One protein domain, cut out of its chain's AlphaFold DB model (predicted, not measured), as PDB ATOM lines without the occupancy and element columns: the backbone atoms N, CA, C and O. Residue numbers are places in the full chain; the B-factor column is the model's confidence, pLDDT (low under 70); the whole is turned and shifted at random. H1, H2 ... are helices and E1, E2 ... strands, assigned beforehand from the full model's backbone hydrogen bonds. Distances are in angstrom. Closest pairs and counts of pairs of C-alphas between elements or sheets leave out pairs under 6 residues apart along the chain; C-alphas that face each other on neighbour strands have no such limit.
ATOM      1  N   GLU A   4     119.498   5.281 144.881       91.50
ATOM      2  CA  GLU A   4     118.725   5.347 146.129       91.50
ATOM      3  C   GLU A   4     119.115   6.562 146.979       91.50
ATOM      4  O   GLU A   4     118.258   7.308 147.451       91.50
ATOM      5  N   ASN A   5     120.419   6.818 147.118       93.88
ATOM      6  CA  ASN A   5     120.915   7.963 147.883       93.88
ATOM      7  C   ASN A   5     120.528   9.287 147.223       93.88
ATOM      8  O   ASN A   5     120.180  10.244 147.910       93.88
ATOM      9  N   LEU A   6     120.582   9.345 145.892       94.94
ATOM     10  CA  LEU A   6     120.228  10.547 145.148       94.94
ATOM     11  C   LEU A   6     118.737  10.891 145.314       94.94
ATOM     12  O   LEU A   6     118.387  12.051 145.532       94.94
ATOM     13  N   GLN A   7     117.879   9.870 145.285       95.69
ATOM     14  CA  GLN A   7     116.448  10.006 145.539       95.69
ATOM     15  C   GLN A   7     116.176  10.508 146.968       95.69
ATOM     16  O   GLN A   7     115.425  11.466 147.147       95.69
ATOM     17  N   LEU A   8     116.850   9.936 147.974       96.88
ATOM     18  CA  LEU A   8     116.734  10.376 149.368       96.88
ATOM     19  C   LEU A   8     117.154  11.843 149.550       96.88
ATOM     20  O   LEU A   8     116.472  12.607 150.236       96.88
ATOM     21  N   VAL A   9     118.262  12.258 148.929       97.00
ATOM     22  CA  VAL A   9     118.723  13.653 148.979       97.00
ATOM     23  C   VAL A   9     117.681  14.588 148.365       97.00
ATOM     24  O   VAL A   9     117.335  15.593 148.983       97.00
ATOM     25  N   ALA A  10     117.135  14.254 147.193       97.50
ATOM     26  CA  ALA A  10     116.099  15.062 146.554       97.50
ATOM     27  C   ALA A  10     114.846  15.201 147.432       97.50
ATOM     28  O   ALA A  10     114.323  16.304 147.596       97.50
ATOM     29  N   GLU A  11     114.395  14.109 148.049       97.88
ATOM     30  CA  GLU A  11     113.249  14.120 148.962       97.88
ATOM     31  C   GLU A  11     113.485  15.027 150.172       97.88
ATOM     32  O   GLU A  11     112.602  15.809 150.537       97.88
ATOM     33  N   LEU A  12     114.684  14.987 150.762       98.38
ATOM     34  CA  LEU A  12     115.055  15.863 151.873       98.38
ATOM     35  C   LEU A  12     115.094  17.334 151.451       98.38
ATOM     36  O   LEU A  12     114.511  18.177 152.135       98.38
ATOM     37  N   LEU A  13     115.720  17.653 150.317       98.50
ATOM     38  CA  LEU A  13     115.796  19.028 149.819       98.50
ATOM     39  C   LEU A  13     114.400  19.600 149.542       98.50
ATOM     40  O   LEU A  13     114.079  20.693 150.007       98.50
ATOM     41  N   ILE A  14     113.533  18.834 148.871       98.38
ATOM     42  CA  ILE A  14     112.153  19.249 148.579       98.38
ATOM     43  C   ILE A  14     111.354  19.424 149.874       98.38
ATOM     44  O   ILE A  14     110.680  20.443 150.047       98.38
ATOM     45  N   LYS A  15     111.441  18.463 150.804       98.62
ATOM     46  CA  LYS A  15     110.741  18.514 152.098       98.62
ATOM     47  C   LYS A  15     111.118  19.760 152.902       98.62
ATOM     48  O   LYS A  15     110.246  20.374 153.514       98.62
ATOM     49  N   HIS A  16     112.397  20.129 152.892       98.62
ATOM     50  CA  HIS A  16     112.918  21.281 153.627       98.62
ATOM     51  C   HIS A  16     112.915  22.588 152.819       98.62
ATOM     52  O   HIS A  16     113.301  23.618 153.362       98.62
ATOM     53  N   LYS A  17     112.426  22.569 151.569       98.44
ATOM     54  CA  LYS A  17     112.418  23.716 150.642       98.44
ATOM     55  C   LYS A  17     113.810  24.328 150.442       98.44
ATOM     56  O   LYS A  17     113.937  25.546 150.380       98.44
ATOM     57  N   LEU A  18     114.827  23.474 150.365       98.75
ATOM     58  CA  LEU A  18     116.217  23.871 150.172       98.75
ATOM     59  C   LEU A  18     116.603  23.785 148.700       98.75
ATOM     60  O   LEU A  18     116.275  22.819 148.005       98.75
ATOM     61  N   TYR A  19     117.356  24.781 148.255       98.69
ATOM     62  CA  TYR A  19     117.902  24.876 146.916       98.69
ATOM     63  C   TYR A  19     119.392  24.531 146.879       98.69
ATOM     64  O   TYR A  19     120.157  24.925 147.758       98.69
ATOM     65  N   LEU A  20     119.804  23.825 145.829       98.56
ATOM     66  CA  LEU A  20     121.154  23.317 145.613       98.56
ATOM     67  C   LEU A  20     121.764  23.895 144.330       98.56
ATOM     68  O   LEU A  20     121.104  23.974 143.286       98.56
ATOM     69  N   SER A  21     123.050  24.243 144.387       98.69
ATOM     70  CA  SER A  21     123.863  24.563 143.209       98.69
ATOM     71  C   SER A  21     125.268  23.986 143.276       98.69
ATOM     72  O   SER A  21     125.821  23.796 144.360       98.69
ATOM     73  N   PHE A  22     125.850  23.760 142.096       98.62
ATOM     74  CA  PHE A  22     127.193  23.204 141.950       98.62
ATOM     75  C   PHE A  22     128.161  24.184 141.284       98.62
ATOM     76  O   PHE A  22     127.824  24.814 140.282       98.62
ATOM     77  N   ALA A  23     129.379  24.286 141.805       98.31
ATOM     78  CA  ALA A  23     130.537  24.763 141.065       98.31
ATOM     79  C   ALA A  23     131.298  23.514 140.615       98.31
ATOM     80  O   ALA A  23     131.636  22.675 141.437       98.31
ATOM     81  N   GLU A  24     131.524  23.333 139.319       98.12
ATOM     82  CA  GLU A  24     132.124  22.098 138.805       98.12
ATOM     83  C   GLU A  24     133.417  22.408 138.050       98.12
ATOM     84  O   GLU A  24     133.392  23.106 137.041       98.12
ATOM     85  N   SER A  25     134.549  21.876 138.516       96.12
ATOM     86  CA  SER A  25     135.802  21.851 137.746       96.12
ATOM     87  C   SER A  25     135.959  20.467 137.110       96.12
ATOM     88  O   SER A  25     135.349  20.197 136.078       96.12
ATOM     89  N   ALA A  26     136.649  19.531 137.769       95.38
ATOM     90  CA  ALA A  26     136.971  18.211 137.215       95.38
ATOM     91  C   ALA A  26     135.751  17.348 136.825       95.38
ATOM     92  O   ALA A  26     135.858  16.487 135.955       95.38
ATOM     93  N   THR A  27     134.586  17.553 137.450       96.50
ATOM     94  CA  THR A  27     133.355  16.814 137.115       96.50
ATOM     95  C   THR A  27     132.654  17.331 135.862       96.50
ATOM     96  O   THR A  27     131.816  16.614 135.319       96.50
ATOM     97  N   ALA A  28     132.997  18.536 135.391       97.06
ATOM     98  CA  ALA A  28     132.562  19.105 134.116       97.06
ATOM     99  C   ALA A  28     131.041  19.044 133.845       97.06
ATOM    100  O   ALA A  28     130.618  18.823 132.712       97.06
ATOM    101  N   GLY A  29     130.206  19.227 134.872       97.88
ATOM    102  CA  GLY A  29     128.742  19.219 134.740       97.88
ATOM    103  C   GLY A  29     128.082  17.884 135.090       97.88
ATOM    104  O   GLY A  29     126.853  17.781 135.075       97.88
ATOM    105  N   ARG A  30     128.864  16.838 135.396       97.62
ATOM    106  CA  ARG A  30     128.325  15.509 135.716       97.62
ATOM    107  C   ARG A  30     127.430  15.534 136.955       97.62
ATOM    108  O   ARG A  30     126.439  14.808 136.971       97.62
ATOM    109  N   LEU A  31     127.735  16.348 137.970       96.75
ATOM    110  CA  LEU A  31     126.893  16.422 139.170       96.75
ATOM    111  C   LEU A  31     125.533  17.029 138.837       96.75
ATOM    112  O   LEU A  31     124.504  16.426 139.141       96.75
ATOM    113  N   ALA A  32     125.517  18.172 138.150       97.88
ATOM    114  CA  ALA A  32     124.274  18.788 137.707       97.88
ATOM    115  C   ALA A  32     123.447  17.836 136.832       97.88
ATOM    116  O   ALA A  32     122.240  17.706 137.038       97.88
ATOM    117  N   ALA A  33     124.099  17.128 135.904       97.88
ATOM    118  CA  ALA A  33     123.448  16.150 135.042       97.88
ATOM    119  C   ALA A  33     122.806  15.013 135.850       97.88
ATOM    120  O   ALA A  33     121.619  14.751 135.671       97.88
ATOM    121  N   GLU A  34     123.538  14.386 136.778       96.62
ATOM    122  CA  GLU A  34     123.002  13.305 137.617       96.62
ATOM    123  C   GLU A  34     121.791  13.774 138.444       96.62
ATOM    124  O   GLU A  34     120.750  13.117 138.427       96.62
ATOM    125  N   PHE A  35     121.872  14.935 139.103       97.50
ATOM    126  CA  PHE A  35     120.760  15.466 139.906       97.50
ATOM    127  C   PHE A  35     119.561  15.918 139.058       97.50
ATOM    128  O   PHE A  35     118.426  15.845 139.528       97.50
ATOM    129  N   SER A  36     119.783  16.349 137.812       97.38
ATOM    130  CA  SER A  36     118.706  16.764 136.901       97.38
ATOM    131  C   SER A  36     117.780  15.618 136.483       97.38
ATOM    132  O   SER A  36     116.632  15.861 136.121       97.38
ATOM    133  N   LEU A  37     118.260  14.371 136.563       95.88
ATOM    134  CA  LEU A  37     117.500  13.174 136.194       95.88
ATOM    135  C   LEU A  37     116.525  12.720 137.289       95.88
ATOM    136  O   LEU A  37     115.696  11.840 137.048       95.88
ATOM    137  N   VAL A  38     116.607  13.297 138.489       95.88
ATOM    138  CA  VAL A  38     115.708  12.958 139.594       95.88
ATOM    139  C   VAL A  38     114.330  13.562 139.349       95.88
ATOM    140  O   VAL A  38     114.190  14.693 138.873       95.88
ATOM    141  N   LYS A  39     113.278  12.825 139.715       94.69
ATOM    142  CA  LYS A  39     111.912  13.345 139.661       94.69
ATOM    143  C   LYS A  39     111.818  14.648 140.459       94.69
ATOM    144  O   LYS A  39     112.317  14.735 141.575       94.69
ATOM    145  N   ASP A  40     111.136  15.637 139.889       97.06
ATOM    146  CA  ASP A  40     110.955  16.963 140.485       97.06
ATOM    147  C   ASP A  40     112.262  17.753 140.722       97.06
ATOM    148  O   ASP A  40     112.270  18.671 141.542       97.06
ATOM    149  N   ALA A  41     113.343  17.473 139.976       97.94
ATOM    150  CA  ALA A  41     114.629  18.173 140.108       97.94
ATOM    151  C   ALA A  41     114.512  19.707 140.129       97.94
ATOM    152  O   ALA A  41     115.160  20.367 140.937       97.94
ATOM    153  N   GLY A  42     113.617  20.290 139.322       98.00
ATOM    154  CA  GLY A  42     113.384  21.741 139.293       98.00
ATOM    155  C   GLY A  42     112.869  22.352 140.607       98.00
ATOM    156  O   GLY A  42     112.863  23.573 140.747       98.00
ATOM    157  N   LYS A  43     112.447  21.536 141.585       98.50
ATOM    158  CA  LYS A  43     112.039  22.005 142.919       98.50
ATOM    159  C   LYS A  43     113.217  22.250 143.863       98.50
ATOM    160  O   LYS A  43     113.020  22.952 144.849       98.50
ATOM    161  N   PHE A  44     114.402  21.705 143.582       98.56
ATOM    162  CA  PHE A  44     115.575  21.857 144.451       98.56
ATOM    163  C   PHE A  44     116.861  22.232 143.697       98.56
ATOM    164  O   PHE A  44     117.696  22.933 144.251       98.56
ATOM    165  N   LEU A  45     117.053  21.818 142.443       98.56
ATOM    166  CA  LEU A  45     118.261  22.119 141.674       98.56
ATOM    167  C   LEU A  45     118.123  23.478 140.980       98.56
ATOM    168  O   LEU A  45     117.333  23.627 140.050       98.56
ATOM    169  N   LYS A  46     118.913  24.468 141.405       98.19
ATOM    170  CA  LYS A  46     118.938  25.800 140.771       98.19
ATOM    171  C   LYS A  46     119.832  25.861 139.541       98.19
ATOM    172  O   LYS A  46     119.581  26.666 138.651       98.19
ATOM    173  N   GLY A  47     120.863  25.025 139.494       97.31
ATOM    174  CA  GLY A  47     121.801  24.969 138.381       97.31
ATOM    175  C   GLY A  47     123.230  24.723 138.837       97.31
ATOM    176  O   GLY A  47     123.488  24.368 139.989       97.31
ATOM    177  N   ALA A  48     124.156  24.914 137.907       98.31
ATOM    178  CA  ALA A  48     125.576  24.755 138.141       98.31
ATOM    179  C   ALA A  48     126.386  25.723 137.280       98.31
ATOM    180  O   ALA A  48     125.915  26.180 136.238       98.31
ATOM    181  N   PHE A  49     127.617  25.993 137.705       98.31
ATOM    182  CA  PHE A  49     128.609  26.705 136.915       98.31
ATOM    183  C   PHE A  49     129.838  25.822 136.712       98.31
ATOM    184  O   PHE A  49     130.502  25.432 137.673       98.31
ATOM    185  N   VAL A  50     130.141  25.508 135.453       97.94
ATOM    186  CA  VAL A  50     131.313  24.708 135.091       97.94
ATOM    187  C   VAL A  50     132.498  25.645 134.853       97.94
ATOM    188  O   VAL A  50     132.472  26.469 133.943       97.94
ATOM    189  N   CYS A  51     133.541  25.516 135.670       95.81
ATOM    190  CA  CYS A  51     134.713  26.391 135.713       95.81
ATOM    191  C   CYS A  51     136.019  25.606 135.526       95.81
ATOM    192  O   CYS A  51     136.940  25.720 136.330       95.81
ATOM    193  N   TYR A  52     136.102  24.780 134.476       94.81
ATOM    194  CA  TYR A  52     137.286  23.946 134.223       94.81
ATOM    195  C   TYR A  52     138.553  24.798 134.036       94.81
ATOM    196  O   TYR A  52     139.572  24.550 134.674       94.81
ATOM    197  N   ASP A  53     138.454  25.862 133.236       95.31
ATOM    198  CA  ASP A  53     139.534  26.822 133.011       95.31
ATOM    199  C   ASP A  53     139.780  27.714 134.244       95.31
ATOM    200  O   ASP A  53     138.833  28.181 134.887       95.31
ATOM    201  N   ALA A  54     141.050  27.958 134.583       94.50
ATOM    202  CA  ALA A  54     141.427  28.788 135.727       94.50
ATOM    203  C   ALA A  54     140.942  30.243 135.586       94.50
ATOM    204  O   ALA A  54     140.462  30.819 136.562       94.50
ATOM    205  N   CYS A  55     140.928  30.798 134.370       96.81
ATOM    206  CA  CYS A  55     140.479  32.165 134.122       96.81
ATOM    207  C   CYS A  55     138.998  32.343 134.485       96.81
ATOM    208  O   CYS A  55     138.601  33.409 134.948       96.81
ATOM    209  N   LEU A  56     138.159  31.312 134.310       97.62
ATOM    210  CA  LEU A  56     136.746  31.362 134.718       97.62
ATOM    211  C   LEU A  56     136.591  31.376 136.243       97.62
ATOM    212  O   LEU A  56     135.679  32.029 136.758       97.62
ATOM    213  N   LYS A  57     137.485  30.697 136.972       97.69
ATOM    214  CA  LYS A  57     137.515  30.750 138.441       97.69
ATOM    215  C   LYS A  57     137.783  32.185 138.911       97.69
ATOM    216  O   LYS A  57     137.104  32.681 139.805       97.69
ATOM    217  N   GLU A  58     138.700  32.889 138.259       97.81
ATOM    218  CA  GLU A  58     139.040  34.273 138.607       97.81
ATOM    219  C   GLU A  58     137.970  35.274 138.162       97.81
ATOM    220  O   GLU A  58     137.464  36.056 138.961       97.81
ATOM    221  N   THR A  59     137.588  35.242 136.887       97.56
ATOM    222  CA  THR A  59     136.755  36.291 136.275       97.56
ATOM    223  C   THR A  59     135.282  36.199 136.650       97.56
ATOM    224  O   THR A  59     134.623  37.229 136.787       97.56
ATOM    225  N   VAL A  60     134.754  34.983 136.823       97.81
ATOM    226  CA  VAL A  60     133.325  34.758 137.080       97.81
ATOM    227  C   VAL A  60     133.073  34.466 138.555       97.81
ATOM    228  O   VAL A  60     132.162  35.040 139.150       97.81
ATOM    229  N   LEU A  61     133.903  33.620 139.173       97.75
ATOM    230  CA  LEU A  61     133.755  33.243 140.584       97.75
ATOM    231  C   LEU A  61     134.573  34.124 141.539       97.75
ATOM    232  O   LEU A  61     134.481  33.945 142.754       97.75
ATOM    233  N   ALA A  62     135.320  35.107 141.022       97.50
ATOM    234  CA  ALA A  62     136.122  36.038 141.815       97.50
ATOM    235  C   ALA A  62     137.141  35.340 142.736       97.50
ATOM    236  O   ALA A  62     137.404  35.817 143.844       97.50
ATOM    237  N   VAL A  63     137.698  34.201 142.300       98.06
ATOM    238  CA  VAL A  63     138.829  33.561 142.986       98.06
ATOM    239  C   VAL A  63     140.064  34.462 142.843       98.06
ATOM    240  O   VAL A  63     140.388  34.848 141.722       98.06
ATOM    241  N   PRO A  64     140.771  34.814 143.934       98.00
ATOM    242  CA  PRO A  64     141.976  35.634 143.840       98.00
ATOM    243  C   PRO A  64     143.092  34.935 143.054       98.00
ATOM    244  O   PRO A  64     143.421  33.785 143.349       98.00
ATOM    245  N   HIS A  65     143.727  35.656 142.129       97.81
ATOM    246  CA  HIS A  65     144.853  35.159 141.327       97.81
ATOM    247  C   HIS A  65     145.983  34.578 142.192       97.81
ATOM    248  O   HIS A  65     146.467  33.473 141.961       97.81
ATOM    249  N   GLU A  66     146.336  35.287 143.268       98.12
ATOM    250  CA  GLU A  66     147.369  34.878 144.228       98.12
ATOM    251  C   GLU A  66     147.087  33.523 144.897       98.12
ATOM    252  O   GLU A  66     148.016  32.811 145.281       98.12
ATOM    253  N   LEU A  67     145.811  33.142 145.029       98.06
ATOM    254  CA  LEU A  67     145.420  31.863 145.610       98.06
ATOM    255  C   LEU A  67     145.716  30.717 144.636       98.06
ATOM    256  O   LEU A  67     146.194  29.666 145.058       98.06
ATOM    257  N   ILE A  68     145.470  30.941 143.343       97.44
ATOM    258  CA  ILE A  68     145.742  29.974 142.277       97.44
ATOM    259  C   ILE A  68     147.250  29.801 142.085       97.44
ATOM    260  O   ILE A  68     147.717  28.667 142.043       97.44
ATOM    261  N   GLU A  69     148.018  30.890 142.042       97.94
ATOM    262  CA  GLU A  69     149.489  30.846 141.958       97.94
ATOM    263  C   GLU A  69     150.105  30.060 143.125       97.94
ATOM    264  O   GLU A  69     151.031  29.270 142.944       97.94
ATOM    265  N   LYS A  70     149.574  30.247 144.340       98.38
ATOM    266  CA  LYS A  70     150.122  29.627 145.549       98.38
ATOM    267  C   LYS A  70     149.734  28.160 145.722       98.38
ATOM    268  O   LYS A  70     150.555  27.378 146.201       98.38
ATOM    269  N   TYR A  71     148.488  27.801 145.411       97.88
ATOM    270  CA  TYR A  71     147.932  26.486 145.740       97.88
ATOM    271  C   TYR A  71     147.584  25.629 144.523       97.88
ATOM    272  O   TYR A  71     147.323  24.446 144.703       97.88
ATOM    273  N   THR A  72     147.656  26.163 143.301       96.75
ATOM    274  CA  THR A  72     147.149  25.579 142.042       96.75
ATOM    275  C   THR A  72     145.614  25.578 141.932       96.75
ATOM    276  O   THR A  72     144.923  25.631 142.957       96.75
ATOM    277  N   PRO A  73     145.046  25.515 140.706       95.44
ATOM    278  CA  PRO A  73     143.597  25.444 140.509       95.44
ATOM    279  C   PRO A  73     142.931  24.213 141.148       95.44
ATOM    280  O   PRO A  73     141.747  24.266 141.480       95.44
ATOM    281  N   GLU A  74     143.678  23.121 141.327       94.00
ATOM    282  CA  GLU A  74     143.237  21.850 141.911       94.00
ATOM    283  C   GLU A  74     143.634  21.732 143.392       94.00
ATOM    284  O   GLU A  74     144.270  20.767 143.819       94.00
ATOM    285  N   SER A  75     143.238  22.718 144.194       96.81
ATOM    286  CA  SER A  75     143.493  22.749 145.638       96.81
ATOM    287  C   SER A  75     142.231  22.919 146.459       96.81
ATOM    288  O   SER A  75     141.232  23.463 145.994       96.81
ATOM    289  N   MET A  76     142.293  22.506 147.725       97.31
ATOM    290  CA  MET A  76     141.200  22.700 148.677       97.31
ATOM    291  C   MET A  76     140.846  24.186 148.834       97.31
ATOM    292  O   MET A  76     139.670  24.542 148.942       97.31
ATOM    293  N   GLU A  77     141.851  25.060 148.831       98.19
ATOM    294  CA  GLU A  77     141.712  26.507 148.923       98.19
ATOM    295  C   GLU A  77     140.938  27.070 147.730       98.19
ATOM    296  O   GLU A  77     139.968  27.812 147.920       98.19
ATOM    297  N   VAL A  78     141.323  26.684 146.510       97.88
ATOM    298  CA  VAL A  78     140.639  27.123 145.290       97.88
ATOM    299  C   VAL A  78     139.252  26.491 145.178       97.88
ATOM    300  O   VAL A  78     138.308  27.207 144.846       97.88
ATOM    301  N   THR A  79     139.073  25.216 145.547       97.25
ATOM    302  CA  THR A  79     137.753  24.567 145.631       97.25
ATOM    303  C   THR A  79     136.819  25.342 146.559       97.25
ATOM    304  O   THR A  79     135.701  25.689 146.185       97.25
ATOM    305  N   ARG A  80     137.285  25.721 147.754       98.12
ATOM    306  CA  ARG A  80     136.483  26.542 148.669       98.12
ATOM    307  C   ARG A  80     136.143  27.902 148.056       98.12
ATOM    308  O   ARG A  80     135.022  28.384 148.220       98.12
ATOM    309  N   ALA A  81     137.096  28.526 147.364       98.31
ATOM    310  CA  ALA A  81     136.896  29.825 146.737       98.31
ATOM    311  C   ALA A  81     135.859  29.772 145.600       98.31
ATOM    312  O   ALA A  81     134.986  30.638 145.560       98.31
ATOM    313  N   ILE A  82     135.873  28.742 144.740       98.25
ATOM    314  CA  ILE A  82     134.855  28.578 143.686       98.25
ATOM    315  C   ILE A  82     133.455  28.359 144.280       98.25
ATOM    316  O   ILE A  82     132.490  28.945 143.786       98.25
ATOM    317  N   THR A  83     133.333  27.598 145.378       98.00
ATOM    318  CA  THR A  83     132.046  27.384 146.064       98.00
ATOM    319  C   THR A  83     131.490  28.689 146.637       98.00
ATOM    320  O   THR A  83     130.299  28.964 146.505       98.00
ATOM    321  N   LEU A  84     132.342  29.515 147.259       98.00
ATOM    322  CA  LEU A  84     131.947  30.823 147.797       98.00
ATOM    323  C   LEU A  84     131.619  31.824 146.681       98.00
ATOM    324  O   LEU A  84     130.670  32.596 146.801       98.00
ATOM    325  N   GLY A  85     132.379  31.799 145.586       98.00
ATOM    326  CA  GLY A  85     132.138  32.626 144.406       98.00
ATOM    327  C   GLY A  85     130.773  32.374 143.776       98.00
ATOM    328  O   GLY A  85     130.067  33.320 143.424       98.00
ATOM    329  N   LEU A  86     130.353  31.105 143.721       98.44
ATOM    330  CA  LEU A  86     129.071  30.702 143.142       98.44
ATOM    331  C   LEU A  86     127.866  31.357 143.831       98.44
ATOM    332  O   LEU A  86     126.864  31.633 143.169       98.44
ATOM    333  N   GLN A  87     127.975  31.669 145.126       97.25
ATOM    334  CA  GLN A  87     126.913  32.325 145.898       97.25
ATOM    335  C   GLN A  87     126.506  33.686 145.322       97.25
ATOM    336  O   GLN A  87     125.372  34.122 145.503       97.25
ATOM    337  N   LYS A  88     127.417  34.348 144.600       95.50
ATOM    338  CA  LYS A  88     127.174  35.646 143.954       95.50
ATOM    339  C   LYS A  88     126.440  35.524 142.616       95.50
ATOM    340  O   LYS A  88     125.949  36.526 142.109       95.50
ATOM    341  N   ILE A  89     126.396  34.323 142.038       96.19
ATOM    342  CA  ILE A  89     125.857  34.059 140.695       96.19
ATOM    343  C   ILE A  89     124.505  33.358 140.787       96.19
ATOM    344  O   ILE A  89     123.566  33.726 140.086       96.19
ATOM    345  N   ILE A  90     124.405  32.340 141.644       97.50
ATOM    346  CA  ILE A  90     123.196  31.536 141.814       97.50
ATOM    347  C   ILE A  90     122.773  31.596 143.277       97.50
ATOM    348  O   ILE A  90     123.529  31.215 144.169       97.50
ATOM    349  N   GLN A  91     121.550  32.057 143.530       97.44
ATOM    350  CA  GLN A  91     120.982  32.087 144.875       97.44
ATOM    351  C   GLN A  91     120.384  30.717 145.235       97.44
ATOM    352  O   GLN A  91     119.364  30.307 144.671       97.44
ATOM    353  N   SER A  92     121.027  30.048 146.190       98.25
ATOM    354  CA  SER A  92     120.713  28.710 146.697       98.25
ATOM    355  C   SER A  92     120.970  28.647 148.203       98.25
ATOM    356  O   SER A  92     121.629  29.521 148.760       98.25
ATOM    357  N   ASP A  93     120.464  27.611 148.865       98.50
ATOM    358  CA  ASP A  93     120.704  27.387 150.295       98.50
ATOM    359  C   ASP A  93     121.965  26.542 150.530       98.50
ATOM    360  O   ASP A  93     122.650  26.691 151.541       98.50
ATOM    361  N   ILE A  94     122.285  25.654 149.583       98.44
ATOM    362  CA  ILE A  94     123.418  24.730 149.643       98.44
ATOM    363  C   ILE A  94     124.265  24.869 148.377       98.44
ATOM    364  O   ILE A  94     123.753  24.891 147.256       98.44
ATOM    365  N   TYR A  95     125.581  24.904 148.577       98.44
ATOM    366  CA  TYR A  95     126.584  25.026 147.526       98.44
ATOM    367  C   TYR A  95     127.602  23.896 147.646       98.44
ATOM    368  O   TYR A  95     128.120  23.645 148.735       98.44
ATOM    369  N   ILE A  96     127.900  23.233 146.531       97.69
ATOM    370  CA  ILE A  96     128.919  22.179 146.434       97.69
ATOM    371  C   ILE A  96     129.924  22.605 145.361       97.69
ATOM    372  O   ILE A  96     129.502  22.988 144.274       97.69
TER     373      ILE A  96
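Overview. This is residues 4 to 96 of the 97 residues of the protein "Amidohydrolase, PncC family" of Pedobacter insulae (UniProt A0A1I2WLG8). A small sheet of three strands, E2 E1 E3, makes the core, with H2 over one face and H5 over the other, three layers in all; H1 lies at one end of the long axis, H3 and H4 at the other. The printed part has 93 residues, with named elements in the order H1 E1 H2 E2 H3 H4 H5 E3; the sheet is all parallel and the class is mixed. It is compact, with a radius of gyration of the C-alphas of 14.0 A, and only just elongated, spanning 41 by 21 by 17 A.

Arrangement. Begin with H1, residues 4 to 16, which only grazes the sheet. Next, E1, residues 20 to 24, is the inner strand, parallel to E2, residues 45 to 50, at 12 degrees and to E3, residues 94 to 96, at 18 degrees; look for N 49 and O 22, and N 23 and O 96, each pair 2.8 A apart. H2, residues 30 to 36, runs along the strands at a height of 8.8 A over the sheet, closest to E2 at the C-alphas of Ala 32 and Ala 48, 6.1 A apart. E1, H2 and E2 form a strand-helix-strand unit, two parallel neighbour strands with a helix between, whose crossover is right-handed. H3, residues 54 to 59, only grazes the sheet. H4, residues 65 to 71, is not on it, but touches H5, residues 76 to 86, in a helical hairpin; their closest C-alphas, of Ile 68 and Val 78, are 6.6 A apart. H5 is on the opposite face from H2, at a height of 7.1 A, slantwise to E1 at 49 degrees on the local plane; C-alphas 23 and 83 are their closest, 5.8 A apart. In H1 to H5 every O i to N i+4 pair is within hydrogen-bond range.

Along the chain. Find C-alpha 4 at (118.725, 5.347, 146.129); from there H1 runs 18.5 A. E2 spans 14.8 A, H5 15.5 A, and E3 ends at C-alpha 96, (128.919, 22.179, 146.434).

Size, cuts and confidence. The C-alphas farthest apart, of Lys 39 and Lys 70, are 41.9 A apart. The printed part has no cut, no link is long, and no printed residue is under 70 in pLDDT.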